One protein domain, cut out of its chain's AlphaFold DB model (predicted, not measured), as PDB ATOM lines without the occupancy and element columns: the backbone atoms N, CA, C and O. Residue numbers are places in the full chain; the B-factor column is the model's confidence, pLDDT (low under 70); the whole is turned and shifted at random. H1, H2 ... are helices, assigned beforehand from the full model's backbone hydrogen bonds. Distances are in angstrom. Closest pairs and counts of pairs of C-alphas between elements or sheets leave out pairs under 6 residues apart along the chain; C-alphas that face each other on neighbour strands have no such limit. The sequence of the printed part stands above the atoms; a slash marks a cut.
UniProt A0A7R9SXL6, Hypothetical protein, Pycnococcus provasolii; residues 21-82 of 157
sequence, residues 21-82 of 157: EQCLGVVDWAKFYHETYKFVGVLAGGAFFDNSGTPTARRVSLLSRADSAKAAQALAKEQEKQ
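What this domain is: This is residues 21 to 82 of the 157 residues of the protein "Hypothetical protein" of Pycnococcus provasolii (UniProt A0A7R9SXL6). One long helix, H2, makes the longest axis, and a shorter helix, H1, meets it roughly as a T, with residues 21 to 27 of H1 packed on residues 62 to 70 of H2. From the far end of H1 the long link of residues 37 to 56 folds back to the beginning of H2, making a loose, open frame of two helices and one loop. Two stretches stick out: residues 29 to 40, and residues 74 to 82 at the last end of H2. The printed part has 62 residues with two named helices, H1 then H2, and no named strand; the class is all helix. The whole is loose and flat, with a radius of gyration of the C-alphas of 14.5 A and spans of 48 by 26 by 14 A.

Where its parts are: Find C-alpha 57 at (194.695, 174.058, 140.981); from there H2, residues 57 to 82, runs 37.9 A to C-alpha 82 at (198.680, 203.378, 117.348). Then go back to C-alpha 21 at (193.774, 192.440, 136.878), where H1, residues 21 to 36, begins; it is 22.2 A long.

How they stand to each other: Look at Leu 24 and Ala 66, where H1 and H2 touch: their C-alphas, the closest of the two helices, are 4.0 A apart. The helices' lines are about perpendicular, at 78 degrees, and their centres are 13.5 A apart. In H1 and H2 every O i to N i+4 pair is within hydrogen-bond range.

The domain as a whole: The C-alphas of Asn 51 and Gln 82, the two farthest apart, are 48.5 A apart. The link from H1 to H2, 20 residues, is long. The printed part has no cut, its mean pLDDT is 93.2, and no printed residue is under 70.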
ATOM      1  N   GLU A  21     192.834 191.379 136.498       93.12
ATOM      2  CA  GLU A  21     193.774 192.440 136.878       93.12
ATOM      3  C   GLU A  21     194.184 192.347 138.350       93.12
ATOM      4  O   GLU A  21     195.350 192.566 138.681       93.12
ATOM      5  N   GLN A  22     193.253 191.996 139.243       94.81
ATOM      6  CA  GLN A  22     193.576 191.765 140.652       94.81
ATOM      7  C   GLN A  22     194.449 190.512 140.815       94.81
ATOM      8  O   GLN A  22     195.414 190.540 141.579       94.81
ATOM      9  N   CYS A  23     194.181 189.444 140.054       95.75
ATOM     10  CA  CYS A  23     195.051 188.267 139.987       95.75
ATOM     11  C   CYS A  23     196.473 188.624 139.532       95.75
ATOM     12  O   CYS A  23     197.441 188.178 140.152       95.75
ATOM     13  N   LEU A  24     196.609 189.459 138.498       96.88
ATOM     14  CA  LEU A  24     197.909 189.977 138.064       96.88
ATOM     15  C   LEU A  24     198.605 190.756 139.185       96.88
ATOM     16  O   LEU A  24     199.774 190.499 139.459       96.88
ATOM     17  N   GLY A  25     197.877 191.619 139.899       96.00
ATOM     18  CA  GLY A  25     198.410 192.343 141.054       96.00
ATOM     19  C   GLY A  25     198.976 191.421 142.140       96.00
ATOM     20  O   GLY A  25     200.065 191.675 142.653       96.00
ATOM     21  N   VAL A  26     198.293 190.316 142.463       95.00
ATOM     22  CA  VAL A  26     198.796 189.311 143.422       95.00
ATOM     23  C   VAL A  26     200.102 188.678 142.933       95.00
ATOM     24  O   VAL A  26     201.040 188.519 143.716       95.00
ATOM     25  N   VAL A  27     200.187 188.328 141.647       96.25
ATOM     26  CA  VAL A  27     201.397 187.737 141.052       96.25
ATOM     27  C   VAL A  27     202.558 188.733 141.043       96.25
ATOM     28  O   VAL A  27     203.678 188.354 141.389       96.25
ATOM     29  N   ASP A  28     202.298 189.998 140.716       96.62
ATOM     30  CA  ASP A  28     203.307 191.059 140.732       96.62
ATOM     31  C   ASP A  28     203.840 191.306 142.149       96.62
ATOM     32  O   ASP A  28     205.054 191.398 142.339       96.62
ATOM     33  N   TRP A  29     202.968 191.318 143.163       95.75
ATOM     34  CA  TRP A  29     203.391 191.381 144.565       95.75
ATOM     35  C   TRP A  29     204.223 190.163 144.967       95.75
ATOM     36  O   TRP A  29     205.289 190.320 145.562       95.75
ATOM     37  N   ALA A  30     203.783 188.950 144.621       94.06
ATOM     38  CA  ALA A  30     204.534 187.732 144.915       94.06
ATOM     39  C   ALA A  30     205.935 187.764 144.283       94.06
ATOM     40  O   ALA A  30     206.916 187.397 144.934       94.06
ATOM     41  N   LYS A  31     206.042 188.252 143.040       95.06
ATOM     42  CA  LYS A  31     207.316 188.457 142.348       95.06
ATOM     43  C   LYS A  31     208.177 189.504 143.056       95.06
ATOM     44  O   LYS A  31     209.336 189.224 143.344       95.06
ATOM     45  N   PHE A  32     207.611 190.665 143.381       96.56
ATOM     46  CA  PHE A  32     208.310 191.725 144.106       96.56
ATOM     47  C   PHE A  32     208.918 191.202 145.411       96.56
ATOM     48  O   PHE A  32     210.107 191.397 145.651       96.56
ATOM     49  N   TYR A  33     208.146 190.483 146.232       94.44
ATOM     50  CA  TYR A  33     208.648 189.918 147.488       94.44
ATOM     51  C   TYR A  33     209.715 188.843 147.270       94.44
ATOM     52  O   TYR A  33     210.675 188.774 148.035       94.44
ATOM     53  N   HIS A  34     209.587 188.030 146.220       93.06
ATOM     54  CA  HIS A  34     210.599 187.035 145.870       93.06
ATOM     55  C   HIS A  34     211.931 187.666 145.435       93.06
ATOM     56  O   HIS A  34     212.990 187.115 145.716       93.06
ATOM     57  N   GLU A  35     211.887 188.818 144.763       94.88
ATOM     58  CA  GLU A  35     213.078 189.549 144.314       94.88
ATOM     59  C   GLU A  35     213.699 190.413 145.425       94.88
ATOM     60  O   GLU A  35     214.910 190.631 145.432       94.88
ATOM     61  N   THR A  36     212.890 190.903 146.370       95.62
ATOM     62  CA  THR A  36     213.336 191.839 147.421       95.62
ATOM     63  C   THR A  36     213.687 191.176 148.751       95.62
ATOM     64  O   THR A  36     214.447 191.753 149.530       95.62
ATOM     65  N   TYR A  37     213.195 189.963 149.015       94.69
ATOM     66  CA  TYR A  37     213.459 189.227 150.251       94.69
ATOM     67  C   TYR A  37     214.044 187.848 149.970       94.69
ATOM     68  O   TYR A  37     213.824 187.235 148.927       94.69
ATOM     69  N   LYS A  38     214.779 187.318 150.952       95.12
ATOM     70  CA  LYS A  38     215.300 185.956 150.874       95.12
ATOM     71  C   LYS A  38     214.140 184.963 150.868       95.12
ATOM     72  O   LYS A  38     213.446 184.801 151.868       95.12
ATOM     73  N   PHE A  39     213.990 184.245 149.763       93.94
ATOM     74  CA  PHE A  39     213.054 183.138 149.665       93.94
ATOM     75  C   PHE A  39     213.479 181.982 150.585       93.94
ATOM     76  O   PHE A  39     214.594 181.468 150.474       93.94
ATOM     77  N   VAL A  40     212.594 181.581 151.502       93.56
ATOM     78  CA  VAL A  40     212.847 180.502 152.479       93.56
ATOM     79  C   VAL A  40     211.994 179.252 152.248       93.56
ATOM     80  O   VAL A  40     212.250 178.227 152.873       93.56
ATOM     81  N   GLY A  41     211.009 179.312 151.350       92.12
ATOM     82  CA  GLY A  41     210.125 178.190 151.044       92.12
ATOM     83  C   GLY A  41     208.704 178.628 150.709       92.12
ATOM     84  O   GLY A  41     208.431 179.807 150.483       92.12
ATOM     85  N   VAL A  42     207.799 177.653 150.673       92.62
ATOM     86  CA  VAL A  42     206.369 177.841 150.400       92.62
ATOM     87  C   VAL A  42     205.538 177.465 151.624       92.62
ATOM     88  O   VAL A  42     205.972 176.665 152.453       92.62
ATOM     89  N   LEU A  43     204.327 178.016 151.726       91.50
ATOM     90  CA  LEU A  43     203.369 177.640 152.763       91.50
ATOM     91  C   LEU A  43     202.670 176.330 152.374       91.50
ATOM     92  O   LEU A  43     201.701 176.350 151.616       91.50
ATOM     93  N   ALA A  44     203.182 175.201 152.866       92.94
ATOM     94  CA  ALA A  44     202.578 173.890 152.647       92.94
ATOM     95  C   ALA A  44     201.212 173.777 153.348       92.94
ATOM     96  O   ALA A  44     201.054 174.218 154.486       92.94
ATOM     97  N   GLY A  45     200.237 173.178 152.663       88.44
ATOM     98  CA  GLY A  45     198.871 172.997 153.170       88.44
ATOM     99  C   GLY A  45     197.996 174.254 153.120       88.44
ATOM    100  O   GLY A  45     196.923 174.265 153.718       88.44
ATOM    101  N   GLY A  46     198.444 175.307 152.431       87.88
ATOM    102  CA  GLY A  46     197.672 176.533 152.213       87.88
ATOM    103  C   GLY A  46     196.851 176.510 150.916       87.88
ATOM    104  O   GLY A  46     196.856 175.539 150.161       87.88
ATOM    105  N   ALA A  47     196.190 177.626 150.593       90.19
ATOM    106  CA  ALA A  47     195.383 177.750 149.374       90.19
ATOM    107  C   ALA A  47     196.158 177.523 148.060       90.19
ATOM    108  O   ALA A  47     195.591 177.033 147.080       90.19
ATOM    109  N   PHE A  48     197.446 177.877 148.015       92.94
ATOM    110  CA  PHE A  48     198.247 177.880 146.782       92.94
ATOM    111  C   PHE A  48     199.222 176.703 146.648       92.94
ATOM    112  O   PHE A  48     199.670 176.416 145.535       92.94
ATOM    113  N   PHE A  49     199.544 176.025 147.752       94.81
ATOM    114  CA  PHE A  49     200.428 174.861 147.777       94.81
ATOM    115  C   PHE A  49     199.880 173.804 148.729       94.81
ATOM    116  O   PHE A  49     199.502 174.117 149.856       94.81
ATOM    117  N   ASP A  50     199.862 172.551 148.289       93.56
ATOM    118  CA  ASP A  50     199.423 171.437 149.125       93.56
ATOM    119  C   ASP A  50     200.460 171.073 150.208       93.56
ATOM    120  O   ASP A  50     201.508 171.710 150.346       93.56
ATOM    121  N   ASN A  51     200.177 170.037 151.003       94.44
ATOM    122  CA  ASN A  51     201.066 169.581 152.081       94.44
ATOM    123  C   ASN A  51     202.444 169.100 151.590       94.44
ATOM    124  O   ASN A  51     203.377 169.024 152.386       94.44
ATOM    125  N   SER A  52     202.584 168.770 150.303       93.31
ATOM    126  CA  SER A  52     203.856 168.387 149.679       93.31
ATOM    127  C   SER A  52     204.626 169.583 149.104       93.31
ATOM    128  O   SER A  52     205.736 169.416 148.602       93.31
ATOM    129  N   GLY A  53     204.054 170.791 149.174       91.94
ATOM    130  CA  GLY A  53     204.595 171.986 148.527       91.94
ATOM    131  C   GLY A  53     204.313 172.041 147.022       91.94
ATOM    132  O   GLY A  53     204.905 172.863 146.323       91.94
ATOM    133  N   THR A  54     203.415 171.195 146.509       94.81
ATOM    134  CA  THR A  54     203.045 171.169 145.090       94.81
ATOM    135  C   THR A  54     201.982 172.240 144.806       94.81
ATOM    136  O   THR A  54     201.071 172.425 145.618       94.81
ATOM    137  N   PRO A  55     202.067 172.977 143.677       94.94
ATOM    138  CA  PRO A  55     201.054 173.952 143.278       94.94
ATOM    139  C   PRO A  55     199.637 173.371 143.239       94.94
ATOM    140  O   PRO A  55     199.388 172.363 142.581       94.94
ATOM    141  N   THR A  56     198.688 174.048 143.881       95.25
ATOM    142  CA  THR A  56     197.268 173.679 143.799       95.25
ATOM    143  C   THR A  56     196.647 174.142 142.478       95.25
ATOM    144  O   THR A  56     197.147 175.055 141.814       95.25
ATOM    145  N   ALA A  57     195.485 173.584 142.123       94.00
ATOM    146  CA  ALA A  57     194.695 174.058 140.981       94.00
ATOM    147  C   ALA A  57     194.355 175.559 141.081       94.00
ATOM    148  O   ALA A  57     194.348 176.267 140.075       94.00
ATOM    149  N   ARG A  58     194.151 176.068 142.304       92.94
ATOM    150  CA  ARG A  58     193.927 177.493 142.579       92.94
ATOM    151  C   ARG A  58     195.128 178.345 142.164       92.94
ATOM    152  O   ARG A  58     194.944 179.367 141.512       92.94
ATOM    153  N   ARG A  59     196.355 177.913 142.477       94.56
ATOM    154  CA  ARG A  59     197.581 178.597 142.031       94.56
ATOM    155  C   ARG A  59     197.728 178.575 140.512       94.56
ATOM    156  O   ARG A  59     198.090 179.592 139.934       94.56
ATOM    157  N   VAL A  60     197.433 177.445 139.869       95.38
ATOM    158  CA  VAL A  60     197.477 177.339 138.399       95.38
ATOM    159  C   VAL A  60     196.477 178.306 137.754       95.38
ATOM    160  O   VAL A  60     196.846 179.049 136.848       95.38
ATOM    161  N   SER A  61     195.245 178.359 138.268       94.75
ATOM    162  CA  SER A  61     194.213 179.298 137.810       94.75
ATOM    163  C   SER A  61     194.639 180.758 137.998       94.75
ATOM    164  O   SER A  61     194.590 181.534 137.045       94.75
ATOM    165  N   LEU A  62     195.148 181.120 139.183       95.94
ATOM    166  CA  LEU A  62     195.667 182.464 139.466       95.94
ATOM    167  C   LEU A  62     196.700 182.910 138.420       95.94
ATOM    168  O   LEU A  62     196.587 184.007 137.877       95.94
ATOM    169  N   LEU A  63     197.688 182.057 138.126       96.31
ATOM    170  CA  LEU A  63     198.741 182.367 137.155       96.31
ATOM    171  C   LEU A  63     198.177 182.526 135.737       96.31
ATOM    172  O   LEU A  63     198.492 183.501 135.064       96.31
ATOM    173  N   SER A  64     197.280 181.632 135.308       96.56
ATOM    174  CA  SER A  64     196.646 181.717 133.984       96.56
ATOM    175  C   SER A  64     195.831 183.001 133.796       96.56
ATOM    176  O   SER A  64     195.824 183.589 132.710       96.56
ATOM    177  N   ARG A  65     195.122 183.440 134.841       96.69
ATOM    178  CA  ARG A  65     194.336 184.682 134.827       96.69
ATOM    179  C   ARG A  65     195.240 185.910 134.799       96.69
ATOM    180  O   ARG A  65     195.007 186.823 134.013       96.69
ATOM    181  N   ALA A  66     196.320 185.892 135.580       96.81
ATOM    182  CA  ALA A  66     197.337 186.939 135.555       96.81
ATOM    183  C   ALA A  66     198.001 187.074 134.171       96.81
ATOM    184  O   ALA A  66     198.138 188.187 133.662       96.81
ATOM    185  N   ASP A  67     198.356 185.959 133.526       96.31
ATOM    186  CA  ASP A  67     198.921 185.964 132.171       96.31
ATOM    187  C   ASP A  67     197.931 186.530 131.140       96.31
ATOM    188  O   ASP A  67     198.318 187.313 130.269       96.31
ATOM    189  N   SER A  68     196.642 186.203 131.279       94.06
ATOM    190  CA  SER A  68     195.575 186.742 130.425       94.06
ATOM    191  C   SER A  68     195.425 188.258 130.591       94.06
ATOM    192  O   SER A  68     195.429 188.987 129.595       94.06
ATOM    193  N   ALA A  69     195.391 188.760 131.832       94.56
ATOM    194  CA  ALA A  69     195.370 190.198 132.108       94.56
ATOM    195  C   ALA A  69     196.610 190.907 131.551       94.56
ATOM    196  O   ALA A  69     196.506 191.974 130.945       94.56
ATOM    197  N   LYS A  70     197.792 190.303 131.695       95.31
ATOM    198  CA  LYS A  70     199.039 190.861 131.169       95.31
ATOM    199  C   LYS A  70     199.034 190.941 129.643       95.31
ATOM    200  O   LYS A  70     199.464 191.951 129.082       95.31
ATOM    201  N   ALA A  71     198.522 189.915 128.963       93.81
ATOM    202  CA  ALA A  71     198.346 189.927 127.514       93.81
ATOM    203  C   ALA A  71     197.347 191.012 127.074       93.81
ATOM    204  O   ALA A  71     197.629 191.760 126.136       93.81
ATOM    205  N   ALA A  72     196.226 191.159 127.787       90.44
ATOM    206  CA  ALA A  72     195.241 192.206 127.527       90.44
ATOM    207  C   ALA A  72     195.832 193.616 127.712       90.44
ATOM    208  O   ALA A  72     195.648 194.477 126.851       90.44
ATOM    209  N   GLN A  73     196.612 193.845 128.773       91.94
ATOM    210  CA  GLN A  73     197.324 195.108 128.993       91.94
ATOM    211  C   GLN A  73     198.354 195.395 127.896       91.94
ATOM    212  O   GLN A  73     198.469 196.533 127.439       91.94
ATOM    213  N   ALA A  74     199.096 194.378 127.445       91.38
ATOM    214  CA  ALA A  74     200.060 194.530 126.359       91.38
ATOM    215  C   ALA A  74     199.374 194.923 125.042       91.38
ATOM    216  O   ALA A  74     199.835 195.839 124.360       91.38
ATOM    217  N   LEU A  75     198.242 194.285 124.722       88.81
ATOM    218  CA  LEU A  75     197.437 194.627 123.553       88.81
ATOM    219  C   LEU A  75     196.868 196.048 123.653       88.81
ATOM    220  O   LEU A  75     196.988 196.820 122.703       88.81
ATOM    221  N   ALA A  76     196.303 196.418 124.804       86.19
ATOM    222  CA  ALA A  76     195.782 197.762 125.040       86.19
ATOM    223  C   ALA A  76     196.881 198.827 124.898       86.19
ATOM    224  O   ALA A  76     196.665 199.859 124.267       86.19
ATOM    225  N   LYS A  77     198.089 198.556 125.407       88.81
ATOM    226  CA  LYS A  77     199.245 199.450 125.266       88.81
ATOM    227  C   LYS A  77     199.691 199.603 123.815       88.81
ATOM    228  O   LYS A  77     200.119 200.685 123.427       88.81
ATOM    229  N   GLU A  78     199.615 198.546 123.015       88.25
ATOM    230  CA  GLU A  78     199.945 198.629 121.592       88.25
ATOM    231  C   GLU A  78     198.899 199.436 120.814       88.25
ATOM    232  O   GLU A  78     199.254 200.293 120.008       88.25
ATOM    233  N   GLN A  79     197.614 199.247 121.122       83.69
ATOM    234  CA  GLN A  79     196.538 200.071 120.564       83.69
ATOM    235  C   GLN A  79     196.672 201.547 120.964       83.69
ATOM    236  O   GLN A  79     196.417 202.426 120.144       83.69
ATOM    237  N   GLU A  80     197.102 201.823 122.195       85.50
ATOM    238  CA  GLU A  80     197.348 203.183 122.682       85.50
ATOM    239  C   GLU A  80     198.494 203.868 121.922       85.50
ATOM    240  O   GLU A  80     198.407 205.055 121.631       85.50
ATOM    241  N   LYS A  81     199.540 203.134 121.516       87.06
ATOM    242  CA  LYS A  81     200.596 203.695 120.652       87.06
ATOM    243  C   LYS A  81     200.097 204.019 119.248       87.06
ATOM    244  O   LYS A  81     200.537 205.002 118.663       87.06
ATOM    245  N   GLN A  82     199.233 203.169 118.690       85.56
ATOM    246  CA  GLN A  82     198.680 203.378 117.348       85.56
ATOM    247  C   GLN A  82     197.687 204.541 117.317       85.56
ATOM    248  O   GLN A  82     197.598 205.252 116.319       85.56
TER     249      GLN A  82